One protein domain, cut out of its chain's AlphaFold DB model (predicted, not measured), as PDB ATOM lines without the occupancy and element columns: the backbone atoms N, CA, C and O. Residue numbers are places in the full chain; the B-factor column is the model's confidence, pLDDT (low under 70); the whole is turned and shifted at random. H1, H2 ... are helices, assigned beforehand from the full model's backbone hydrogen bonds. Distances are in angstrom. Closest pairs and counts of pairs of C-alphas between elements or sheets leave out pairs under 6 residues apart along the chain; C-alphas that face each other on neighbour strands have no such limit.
ATOM      1  N   LEU A  45     -40.577   5.105 168.953       90.94
ATOM      2  CA  LEU A  45     -41.708   5.086 168.048       90.94
ATOM      3  C   LEU A  45     -42.748   6.141 168.438       90.94
ATOM      4  O   LEU A  45     -43.196   6.207 169.584       90.94
ATOM      5  N   VAL A  46     -43.156   6.955 167.463       90.81
ATOM      6  CA  VAL A  46     -44.265   7.908 167.609       90.81
ATOM      7  C   VAL A  46     -45.581   7.155 167.404       90.81
ATOM      8  O   VAL A  46     -45.928   6.800 166.278       90.81
ATOM      9  N   MET A  47     -46.320   6.916 168.489       87.44
ATOM     10  CA  MET A  47     -47.574   6.142 168.470       87.44
ATOM     11  C   MET A  47     -48.834   7.003 168.627       87.44
ATOM     12  O   MET A  47     -49.946   6.552 168.330       87.44
ATOM     13  N   SER A  48     -48.674   8.269 169.007       86.06
ATOM     14  CA  SER A  48     -49.765   9.195 169.298       86.06
ATOM     15  C   SER A  48     -49.534  10.569 168.657       86.06
ATOM     16  O   SER A  48     -48.523  10.773 167.981       86.06
ATOM     17  N   PRO A  49     -50.479  11.516 168.807       88.00
ATOM     18  CA  PRO A  49     -50.288  12.895 168.360       88.00
ATOM     19  C   PRO A  49     -49.163  13.645 169.091       88.00
ATOM     20  O   PRO A  49     -48.749  14.702 168.618       88.00
ATOM     21  N   TYR A  50     -48.685  13.129 170.229       90.44
ATOM     22  CA  TYR A  50     -47.626  13.740 171.025       90.44
ATOM     23  C   TYR A  50     -46.255  13.223 170.575       90.44
ATOM     24  O   TYR A  50     -46.020  12.017 170.504       90.44
ATOM     25  N   THR A  51     -45.345  14.139 170.243       91.56
ATOM     26  CA  THR A  51     -44.039  13.815 169.635       91.56
ATOM     27  C   THR A  51     -42.863  14.061 170.576       91.56
ATOM     28  O   THR A  51     -41.710  13.848 170.201       91.56
ATOM     29  N   GLU A  52     -43.127  14.559 171.779       92.12
ATOM     30  CA  GLU A  52     -42.113  14.795 172.797       92.12
ATOM     31  C   GLU A  52     -41.597  13.474 173.375       92.12
ATOM     32  O   GLU A  52     -42.283  12.453 173.374       92.12
ATOM     33  N   ARG A  53     -40.359  13.499 173.880       91.06
ATOM     34  CA  ARG A  53     -39.603  12.301 174.276       91.06
ATOM     35  C   ARG A  53     -40.362  11.385 175.240       91.06
ATOM     36  O   ARG A  53     -40.279  10.172 175.092       91.06
ATOM     37  N   GLU A  54     -41.069  11.963 176.204       90.38
ATOM     38  CA  GLU A  54     -41.851  11.251 177.226       90.38
ATOM     39  C   GLU A  54     -43.072  10.502 176.674       90.38
ATOM     40  O   GLU A  54     -43.615   9.631 177.348       90.38
ATOM     41  N   HIS A  55     -43.477  10.790 175.436       91.00
ATOM     42  CA  HIS A  55     -44.585  10.116 174.764       91.00
ATOM     43  C   HIS A  55     -44.122   9.049 173.770       91.00
ATOM     44  O   HIS A  55     -44.950   8.280 173.280       91.00
ATOM     45  N   LEU A  56     -42.821   8.975 173.470       91.75
ATOM     46  CA  LEU A  56     -42.294   8.010 172.511       91.75
ATOM     47  C   LEU A  56     -42.152   6.629 173.146       91.75
ATOM     48  O   LEU A  56     -41.583   6.481 174.227       91.75
ATOM     49  N   LEU A  57     -42.630   5.612 172.439       90.50
ATOM     50  CA  LEU A  57     -42.500   4.224 172.856       90.50
ATOM     51  C   LEU A  57     -41.084   3.724 172.562       90.50
ATOM     52  O   LEU A  57     -40.671   3.731 171.407       90.50
ATOM     53  N   ASP A  58     -40.360   3.264 173.581       90.56
ATOM     54  CA  ASP A  58     -39.042   2.648 173.411       90.56
ATOM     55  C   ASP A  58     -39.170   1.141 173.152       90.56
ATOM     56  O   ASP A  58     -39.448   0.352 174.057       90.56
ATOM     57  N   LEU A  59     -38.935   0.729 171.907       90.12
ATOM     58  CA  LEU A  59     -39.010  -0.655 171.445       90.12
ATOM     59  C   LEU A  59     -38.033  -1.585 172.173       90.12
ATOM     60  O   LEU A  59     -38.296  -2.784 172.239       90.12
ATOM     61  N   LYS A  60     -36.948  -1.074 172.772       88.62
ATOM     62  CA  LYS A  60     -36.018  -1.898 173.569       88.62
ATOM     63  C   LYS A  60     -36.617  -2.382 174.884       88.62
ATOM     64  O   LYS A  60     -36.087  -3.315 175.483       88.62
ATOM     65  N   THR A  61     -37.685  -1.738 175.346       87.38
ATOM     66  CA  THR A  61     -38.384  -2.125 176.579       87.38
ATOM     67  C   THR A  61     -39.393  -3.251 176.357       87.38
ATOM     68  O   THR A  61     -39.886  -3.826 177.325       87.38
ATOM     69  N   LEU A  62     -39.676  -3.591 175.096       88.56
ATOM     70  CA  LEU A  62     -40.662  -4.588 174.707       88.56
ATOM     71  C   LEU A  62     -40.004  -5.915 174.330       88.56
ATOM     72  O   LEU A  62     -38.866  -5.967 173.859       88.56
ATOM     73  N   ASP A  63     -40.756  -7.006 174.475       89.94
ATOM     74  CA  ASP A  63     -40.400  -8.242 173.785       89.94
ATOM     75  C   ASP A  63     -40.610  -8.111 172.266       89.94
ATOM     76  O   ASP A  63     -41.224  -7.169 171.763       89.94
ATOM     77  N   MET A  64     -40.085  -9.085 171.522       90.75
ATOM     78  CA  MET A  64     -40.080  -9.054 170.061       90.75
ATOM     79  C   MET A  64     -41.488  -8.978 169.450       90.75
ATOM     80  O   MET A  64     -41.689  -8.240 168.488       90.75
ATOM     81  N   GLU A  65     -42.464  -9.726 169.972       92.62
ATOM     82  CA  GLU A  65     -43.811  -9.754 169.387       92.62
ATOM     83  C   GLU A  65     -44.558  -8.445 169.667       92.62
ATOM     84  O   GLU A  65     -45.198  -7.901 168.763       92.62
ATOM     85  N   ASN A  66     -44.398  -7.883 170.870       91.50
ATOM     86  CA  ASN A  66     -44.903  -6.557 171.219       91.50
ATOM     87  C   ASN A  66     -44.239  -5.454 170.382       91.50
ATOM     88  O   ASN A  66     -44.931  -4.570 169.880       91.50
ATOM     89  N   ALA A  67     -42.923  -5.521 170.159       91.56
ATOM     90  CA  ALA A  67     -42.207  -4.558 169.324       91.56
ATOM     91  C   ALA A  67     -42.634  -4.629 167.848       91.56
ATOM     92  O   ALA A  67     -42.761  -3.596 167.185       91.56
ATOM     93  N   ILE A  68     -42.873  -5.833 167.317       93.31
ATOM     94  CA  ILE A  68     -43.399  -6.030 165.958       93.31
ATOM     95  C   ILE A  68     -44.816  -5.462 165.848       93.31
ATOM     96  O   ILE A  68     -45.111  -4.728 164.901       93.31
ATOM     97  N   LEU A  69     -45.690  -5.773 166.811       93.88
ATOM     98  CA  LEU A  69     -47.055  -5.257 166.817       93.88
ATOM     99  C   LEU A  69     -47.072  -3.727 166.915       93.88
ATOM    100  O   LEU A  69     -47.785  -3.084 166.148       93.88
ATOM    101  N   ALA A  70     -46.257  -3.144 167.798       92.75
ATOM    102  CA  ALA A  70     -46.130  -1.699 167.952       92.75
ATOM    103  C   ALA A  70     -45.776  -1.014 166.626       92.75
ATOM    104  O   ALA A  70     -46.448  -0.070 166.213       92.75
ATOM    105  N   GLN A  71     -44.767  -1.529 165.921       93.25
ATOM    106  CA  GLN A  71     -44.355  -1.006 164.617       93.25
ATOM    107  C   GLN A  71     -45.477  -1.101 163.576       93.25
ATOM    108  O   GLN A  71     -45.725  -0.139 162.853       93.25
ATOM    109  N   ALA A  72     -46.199  -2.223 163.525       94.56
ATOM    110  CA  ALA A  72     -47.318  -2.387 162.600       94.56
ATOM    111  C   ALA A  72     -48.485  -1.429 162.907       94.56
ATOM    112  O   ALA A  72     -49.097  -0.876 161.989       94.56
ATOM    113  N   LEU A  73     -48.775  -1.187 164.189       94.25
ATOM    114  CA  LEU A  73     -49.863  -0.311 164.632       94.25
ATOM    115  C   LEU A  73     -49.657   1.163 164.253       94.25
ATOM    116  O   LEU A  73     -50.635   1.903 164.175       94.25
ATOM    117  N   VAL A  74     -48.445   1.606 163.907       92.56
ATOM    118  CA  VAL A  74     -48.219   2.947 163.322       92.56
ATOM    119  C   VAL A  74     -49.057   3.167 162.056       92.56
ATOM    120  O   VAL A  74     -49.464   4.294 161.758       92.56
ATOM    121  N   HIS A  75     -49.355   2.092 161.322       92.94
ATOM    122  CA  HIS A  75     -50.165   2.113 160.104       92.94
ATOM    123  C   HIS A  75     -51.673   1.971 160.358       92.94
ATOM    124  O   HIS A  75     -52.455   2.007 159.399       92.94
ATOM    125  N   LEU A  76     -52.093   1.825 161.620       93.31
ATOM    126  CA  LEU A  76     -53.500   1.744 161.996       93.31
ATOM    127  C   LEU A  76     -54.205   3.055 161.634       93.31
ATOM    128  O   LEU A  76     -53.841   4.139 162.100       93.31
ATOM    129  N   ARG A  77     -55.242   2.951 160.808       93.56
ATOM    130  CA  ARG A  77     -56.080   4.075 160.397       93.56
ATOM    131  C   ARG A  77     -57.550   3.714 160.462       93.56
ATOM    132  O   ARG A  77     -57.957   2.582 160.206       93.56
ATOM    133  N   CYS A  78     -58.344   4.726 160.773       93.12
ATOM    134  CA  CYS A  78     -59.785   4.617 160.768       93.12
ATOM    135  C   CYS A  78     -60.313   4.602 159.326       93.12
ATOM    136  O   CYS A  78     -59.977   5.483 158.532       93.12
ATOM    137  N   LEU A  79     -61.143   3.618 158.991       94.19
ATOM    138  CA  LEU A  79     -61.769   3.462 157.676       94.19
ATOM    139  C   LEU A  79     -63.132   4.155 157.584       94.19
ATOM    140  O   LEU A  79     -63.653   4.337 156.484       94.19
ATOM    141  N   ARG A  80     -63.728   4.524 158.725       91.25
ATOM    142  CA  ARG A  80     -65.112   5.000 158.799       91.25
ATOM    143  C   ARG A  80     -65.266   6.259 159.662       91.25
ATOM    144  O   ARG A  80     -64.551   6.421 160.646       91.25
ATOM    145  N   PRO A  81     -66.220   7.147 159.341       90.69
ATOM    146  CA  PRO A  81     -66.477   8.346 160.138       90.69
ATOM    147  C   PRO A  81     -67.252   8.072 161.441       90.69
ATOM    148  O   PRO A  81     -67.161   8.863 162.373       90.69
ATOM    149  N   ASP A  82     -67.985   6.959 161.548       91.12
ATOM    150  CA  ASP A  82     -68.801   6.573 162.716       91.12
ATOM    151  C   ASP A  82     -68.026   5.758 163.776       91.12
ATOM    152  O   ASP A  82     -68.609   5.066 164.619       91.12
ATOM    153  N   TYR A  83     -66.697   5.867 163.757       87.69
ATOM    154  CA  TYR A  83     -65.764   5.069 164.559       87.69
ATOM    155  C   TYR A  83     -65.990   5.136 166.069       87.69
ATOM    156  O   TYR A  83     -65.687   4.188 166.788       87.69
ATOM    157  N   ALA A  84     -66.564   6.235 166.563       86.00
ATOM    158  CA  ALA A  84     -66.871   6.395 167.979       86.00
ATOM    159  C   ALA A  84     -67.872   5.340 168.494       86.00
ATOM    160  O   ALA A  84     -67.924   5.070 169.694       86.00
ATOM    161  N   THR A  85     -68.672   4.735 167.604       88.62
ATOM    162  CA  THR A  85     -69.773   3.834 167.989       88.62
ATOM    163  C   THR A  85     -69.797   2.492 167.255       88.62
ATOM    164  O   THR A  85     -70.316   1.523 167.815       88.62
ATOM    165  N   ALA A  86     -69.197   2.384 166.067       89.00
ATOM    166  CA  ALA A  86     -69.178   1.146 165.282       89.00
ATOM    167  C   ALA A  86     -68.385  -0.009 165.959       89.00
ATOM    168  O   ALA A  86     -67.644   0.222 166.921       89.00
ATOM    169  N   PRO A  87     -68.536  -1.274 165.520       88.00
ATOM    170  CA  PRO A  87     -67.745  -2.398 166.035       88.00
ATOM    171  C   PRO A  87     -66.247  -2.257 165.720       88.00
ATOM    172  O   PRO A  87     -65.874  -1.986 164.583       88.00
ATOM    173  N   TYR A  88     -65.366  -2.500 166.700       84.12
ATOM    174  CA  TYR A  88     -63.915  -2.250 166.569       84.12
ATOM    175  C   TYR A  88     -63.242  -3.027 165.427       84.12
ATOM    176  O   TYR A  88     -62.297  -2.539 164.808       84.12
ATOM    177  N   ILE A  89     -63.753  -4.220 165.113       86.81
ATOM    178  CA  ILE A  89     -63.230  -5.063 164.030       86.81
ATOM    179  C   ILE A  89     -63.527  -4.490 162.634       86.81
ATOM    180  O   ILE A  89     -62.814  -4.794 161.687       86.81
ATOM    181  N   GLU A  90     -64.542  -3.632 162.509       89.00
ATOM    182  CA  GLU A  90     -64.969  -3.028 161.237       89.00
ATOM    183  C   GLU A  90     -64.443  -1.600 161.041       89.00
ATOM    184  O   GLU A  90     -64.580  -1.023 159.962       89.00
ATOM    185  N   ILE A  91     -63.901  -0.991 162.099       92.88
ATOM    186  CA  ILE A  91     -63.502   0.419 162.095       92.88
ATOM    187  C   ILE A  91     -62.134   0.622 161.447       92.88
ATOM    188  O   ILE A  91     -61.924   1.637 160.785       92.88
ATOM    189  N   PHE A  92     -61.202  -0.306 161.653       93.62
ATOM    190  CA  PHE A  92     -59.797  -0.121 161.298       93.62
ATOM    191  C   PHE A  92     -59.338  -1.058 160.182       93.62
ATOM    192  O   PHE A  92     -59.946  -2.093 159.918       93.62
ATOM    193  N   ASN A  93     -58.219  -0.708 159.549       95.88
ATOM    194  CA  ASN A  93     -57.538  -1.496 158.518       95.88
ATOM    195  C   ASN A  93     -56.781  -2.715 159.088       95.88
ATOM    196  O   ASN A  93     -55.592  -2.889 158.821       95.88
ATOM    197  N   TRP A  94     -57.455  -3.570 159.861       94.00
ATOM    198  CA  TRP A  94     -56.827  -4.717 160.528       94.00
ATOM    199  C   TRP A  94     -56.089  -5.656 159.578       94.00
ATOM    200  O   TRP A  94     -54.997  -6.104 159.914       94.00
ATOM    201  N   ASP A  95     -56.623  -5.908 158.383       95.50
ATOM    202  CA  ASP A  95     -55.969  -6.780 157.401       95.50
ATOM    203  C   ASP A  95     -54.585  -6.261 156.987       95.50
ATOM    204  O   ASP A  95     -53.640  -7.040 156.848       95.50
ATOM    205  N   GLU A  96     -54.435  -4.943 156.844       96.88
ATOM    206  CA  GLU A  96     -53.153  -4.318 156.514       96.88
ATOM    207  C   GLU A  96     -52.186  -4.375 157.695       96.88
ATOM    208  O   GLU A  96     -51.024  -4.732 157.516       96.88
ATOM    209  N   VAL A  97     -52.671  -4.088 158.906       95.50
ATOM    210  CA  VAL A  97     -51.861  -4.159 160.132       95.50
ATOM    211  C   VAL A  97     -51.367  -5.588 160.367       95.50
ATOM    212  O   VAL A  97     -50.185  -5.801 160.620       95.50
ATOM    213  N   LEU A  98     -52.231  -6.594 160.225       94.38
ATOM    214  CA  LEU A  98     -51.849  -8.000 160.375       94.38
ATOM    215  C   LEU A  98     -50.940  -8.481 159.235       94.38
ATOM    216  O   LEU A  98     -50.079  -9.338 159.454       94.38
ATOM    217  N   GLY A  99     -51.106  -7.944 158.023       96.00
ATOM    218  CA  GLY A  99     -50.163  -8.143 156.922       96.00
ATOM    219  C   GLY A  99     -48.771  -7.614 157.265       96.00
ATOM    220  O   GLY A  99     -47.774  -8.307 157.053       96.00
ATOM    221  N   GLU A 100     -48.713  -6.435 157.877       95.88
ATOM    222  CA  GLU A 100     -47.476  -5.797 158.312       95.88
ATOM    223  C   GLU A 100     -46.798  -6.556 159.459       95.88
ATOM    224  O   GLU A 100     -45.597  -6.811 159.390       95.88
ATOM    225  N   VAL A 101     -47.559  -7.036 160.449       94.81
ATOM    226  CA  VAL A 101     -47.044  -7.923 161.513       94.81
ATOM    227  C   VAL A 101     -46.357  -9.152 160.917       94.81
ATOM    228  O   VAL A 101     -45.232  -9.481 161.295       94.81
ATOM    229  N   LYS A 102     -46.996  -9.823 159.947       94.62
ATOM    230  CA  LYS A 102     -46.413 -11.004 159.285       94.62
ATOM    231  C   LYS A 102     -45.132 -10.652 158.533       94.62
ATOM    232  O   LYS A 102     -44.152 -11.390 158.628       94.62
ATOM    233  N   ARG A 103     -45.136  -9.534 157.801       95.62
ATOM    234  CA  ARG A 103     -43.976  -9.046 157.046       95.62
ATOM    235  C   ARG A 103     -42.798  -8.752 157.974       95.62
ATOM    236  O   ARG A 103     -41.687  -9.204 157.702       95.62
ATOM    237  N   LEU A 104     -43.039  -8.033 159.067       94.44
ATOM    238  CA  LEU A 104     -42.029  -7.688 160.065       94.44
ATOM    239  C   LEU A 104     -41.489  -8.940 160.764       94.44
ATOM    240  O   LEU A 104     -40.278  -9.127 160.789       94.44
ATOM    241  N   ALA A 105     -42.352  -9.855 161.216       93.75
ATOM    242  CA  ALA A 105     -41.921 -11.106 161.845       93.75
ATOM    243  C   ALA A 105     -41.001 -11.940 160.936       93.75
ATOM    244  O   ALA A 105     -39.968 -12.439 161.386       93.75
ATOM    245  N   GLN A 106     -41.329 -12.039 159.643       93.56
ATOM    246  CA  GLN A 106     -40.479 -12.711 158.655       93.56
ATOM    247  C   GLN A 106     -39.122 -12.021 158.488       93.56
ATOM    248  O   GLN A 106     -38.096 -12.697 158.448       93.56
ATOM    249  N   GLN A 107     -39.099 -10.688 158.420       93.25
ATOM    250  CA  GLN A 107     -37.857  -9.917 158.303       93.25
ATOM    251  C   GLN A 107     -36.962 -10.044 159.533       93.25
ATOM    252  O   GLN A 107     -35.742 -10.106 159.400       93.25
ATOM    253  N   SER A 108     -37.560 -10.136 160.718       88.81
ATOM    254  CA  SER A 108     -36.853 -10.362 161.978       88.81
ATOM    255  C   SER A 108     -36.380 -11.810 162.154       88.81
ATOM    256  O   SER A 108     -35.729 -12.111 163.153       88.81
ATOM    257  N   GLY A 109     -36.737 -12.728 161.245       91.69
ATOM    258  CA  GLY A 109     -36.501 -14.165 161.415       91.69
ATOM    259  C   GLY A 109     -37.236 -14.752 162.626       91.69
ATOM    260  O   GLY A 109     -36.829 -15.784 163.162       91.69
ATOM    261  N   HIS A 110     -38.294 -14.086 163.091       90.88
ATOM    262  CA  HIS A 110     -39.015 -14.452 164.298       90.88
ATOM    263  C   HIS A 110     -40.179 -15.392 163.974       90.88
ATOM    264  O   HIS A 110     -41.038 -15.093 163.145       90.88
ATOM    265  N   SER A 111     -40.230 -16.533 164.665       89.19
ATOM    266  CA  SER A 111     -41.372 -17.443 164.602       89.19
ATOM    267  C   SER A 111     -42.399 -17.045 165.659       89.19
ATOM    268  O   SER A 111     -42.125 -17.157 166.854       89.19
ATOM    269  N   TRP A 112     -43.563 -16.582 165.198       86.69
ATOM    270  CA  TRP A 112     -44.662 -16.141 166.053       86.69
ATOM    271  C   TRP A 112     -45.206 -17.296 166.896       86.69
ATOM    272  O   TRP A 112     -45.599 -18.334 166.356       86.69
ATOM    273  N   ARG A 113     -45.263 -17.118 168.216       84.75
ATOM    274  CA  ARG A 113     -45.610 -18.173 169.184       84.75
ATOM    275  C   ARG A 113     -47.109 -18.319 169.429       84.75
ATOM    276  O   ARG A 113     -47.521 -19.252 170.113       84.75
ATOM    277  N   GLY A 114     -47.917 -17.434 168.846       80.38
ATOM    278  CA  GLY A 114     -49.374 -17.444 168.986       80.38
ATOM    279  C   GLY A 114     -49.888 -16.510 170.081       80.38
ATOM    280  O   GLY A 114     -50.750 -16.905 170.863       80.38
ATOM    281  N   SER A 115     -49.376 -15.278 170.143       88.00
ATOM    282  CA  SER A 115     -49.877 -14.266 171.079       88.00
ATOM    283  C   SER A 115     -51.305 -13.821 170.783       88.00
ATOM    284  O   SER A 115     -51.734 -13.738 169.630       88.00
ATOM    285  N   SER A 116     -52.025 -13.508 171.858       89.25
ATOM    286  CA  SER A 116     -53.361 -12.918 171.829       89.25
ATOM    287  C   SER A 116     -53.312 -11.531 172.454       89.25
ATOM    288  O   SER A 116     -52.739 -11.355 173.526       89.25
ATOM    289  N   PHE A 117     -53.945 -10.567 171.793       87.00
ATOM    290  CA  PHE A 117     -54.036  -9.186 172.250       87.00
ATOM    291  C   PHE A 117     -55.495  -8.827 172.487       87.00
ATOM    292  O   PHE A 117     -56.384  -9.286 171.766       87.00
ATOM    293  N   PHE A 118     -55.734  -7.994 173.494       86.12
ATOM    294  CA  PHE A 118     -57.064  -7.507 173.829       86.12
ATOM    295  C   PHE A 118     -57.151  -6.021 173.527       86.12
ATOM    296  O   PHE A 118     -56.268  -5.250 173.893       86.12
ATOM    297  N   VAL A 119     -58.251  -5.626 172.897       83.44
ATOM    298  CA  VAL A 119     -58.616  -4.221 172.758       83.44
ATOM    299  C   VAL A 119     -59.589  -3.878 173.875       83.44
ATOM    300  O   VAL A 119     -60.650  -4.494 173.990       83.44
ATOM    301  N   VAL A 120     -59.251  -2.858 174.659       82.88
ATOM    302  CA  VAL A 120     -60.150  -2.265 175.652       82.88
ATOM    303  C   VAL A 120     -60.552  -0.880 175.162       82.88
ATOM    304  O   VAL A 120     -59.701  -0.020 174.966       82.88
ATOM    305  N   ALA A 121     -61.851  -0.665 174.952       83.06
ATOM    306  CA  ALA A 121     -62.384   0.607 174.474       83.06
ATOM    307  C   ALA A 121     -63.329   1.219 175.513       83.06
ATOM    308  O   ALA A 121     -64.349   0.623 175.867       83.06
ATOM    309  N   PHE A 122     -63.018   2.436 175.952       83.00
ATOM    310  CA  PHE A 122     -63.896   3.243 176.793       83.00
ATOM    311  C   PHE A 122     -64.668   4.228 175.918       83.00
ATOM    312  O   PHE A 122     -64.091   4.911 175.075       83.00
ATOM    313  N   ARG A 123     -65.988   4.302 176.107       85.31
ATOM    314  CA  ARG A 123     -66.861   5.233 175.383       85.31
ATOM    315  C   ARG A 123     -67.584   6.109 176.388       85.31
ATOM    316  O   ARG A 123     -68.357   5.608 177.200       85.31
ATOM    317  N   SER A 124     -67.333   7.407 176.322       85.44
ATOM    318  CA  SER A 124     -67.980   8.418 177.152       85.44
ATOM    319  C   SER A 124     -68.511   9.552 176.277       85.44
ATOM    320  O   SER A 124     -68.081   9.742 175.139       85.44
ATOM    321  N   GLN A 125     -69.494  10.283 176.796       87.81
ATOM    322  CA  GLN A 125     -69.997  11.507 176.178       87.81
ATOM    323  C   GLN A 125     -69.423  12.699 176.939       87.81
ATOM    324  O   GLN A 125     -69.475  12.722 178.168       87.81
TER     325      GLN A 125
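This is residues 45 to 125 of the 154 residues of the protein "Putative upf0643 protein" of Rosellinia necatrix (UniProt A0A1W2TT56). Little regular structure: the longest helix, H3, packs on H1 at a steep tilt, short H2 lies beyond the start of H3, and long loops make up the rest. Residues 45 to 63 form a loop beyond H1, and residues 108 to 125 turn back after H3 and run the length of the domain as a tail. The printed part has 81 residues, 28 of them in three named helices, H1, H2, H3 in chain order, with no named strand; the class is all helix. It is only just loose, close to compact, with a radius of gyration of the C-alphas of 14.2 A and spans of 42 by 30 by 18 A.

H3, residues 94 to 107, is 19.8 A long and begins at C-alpha 94 (-56.827, -4.717, 160.528). H1, residues 64 to 73, is 14.2 A long and begins at C-alpha 64 (-40.080, -9.054, 170.061). H2 is residues 88 to 91, 5.2 A.

H3 and H1 touch, closest at the C-alphas of Val 97 and Ala 72, 5.5 A apart, and run opposite ways at a steep tilt of 42 degrees. H2 and H3 meet only through their link. H1 and H2 are apart. In H1 and H3 every O i to N i+4 pair is within hydrogen-bond range; H2 is too short for one.

The C-alphas farthest apart, of Gly 109 and Gln 125, are 44.7 A apart. The H1 to H2 link is long, with 14 residues. The printed part has no cut, and no printed residue is under pLDDT 70.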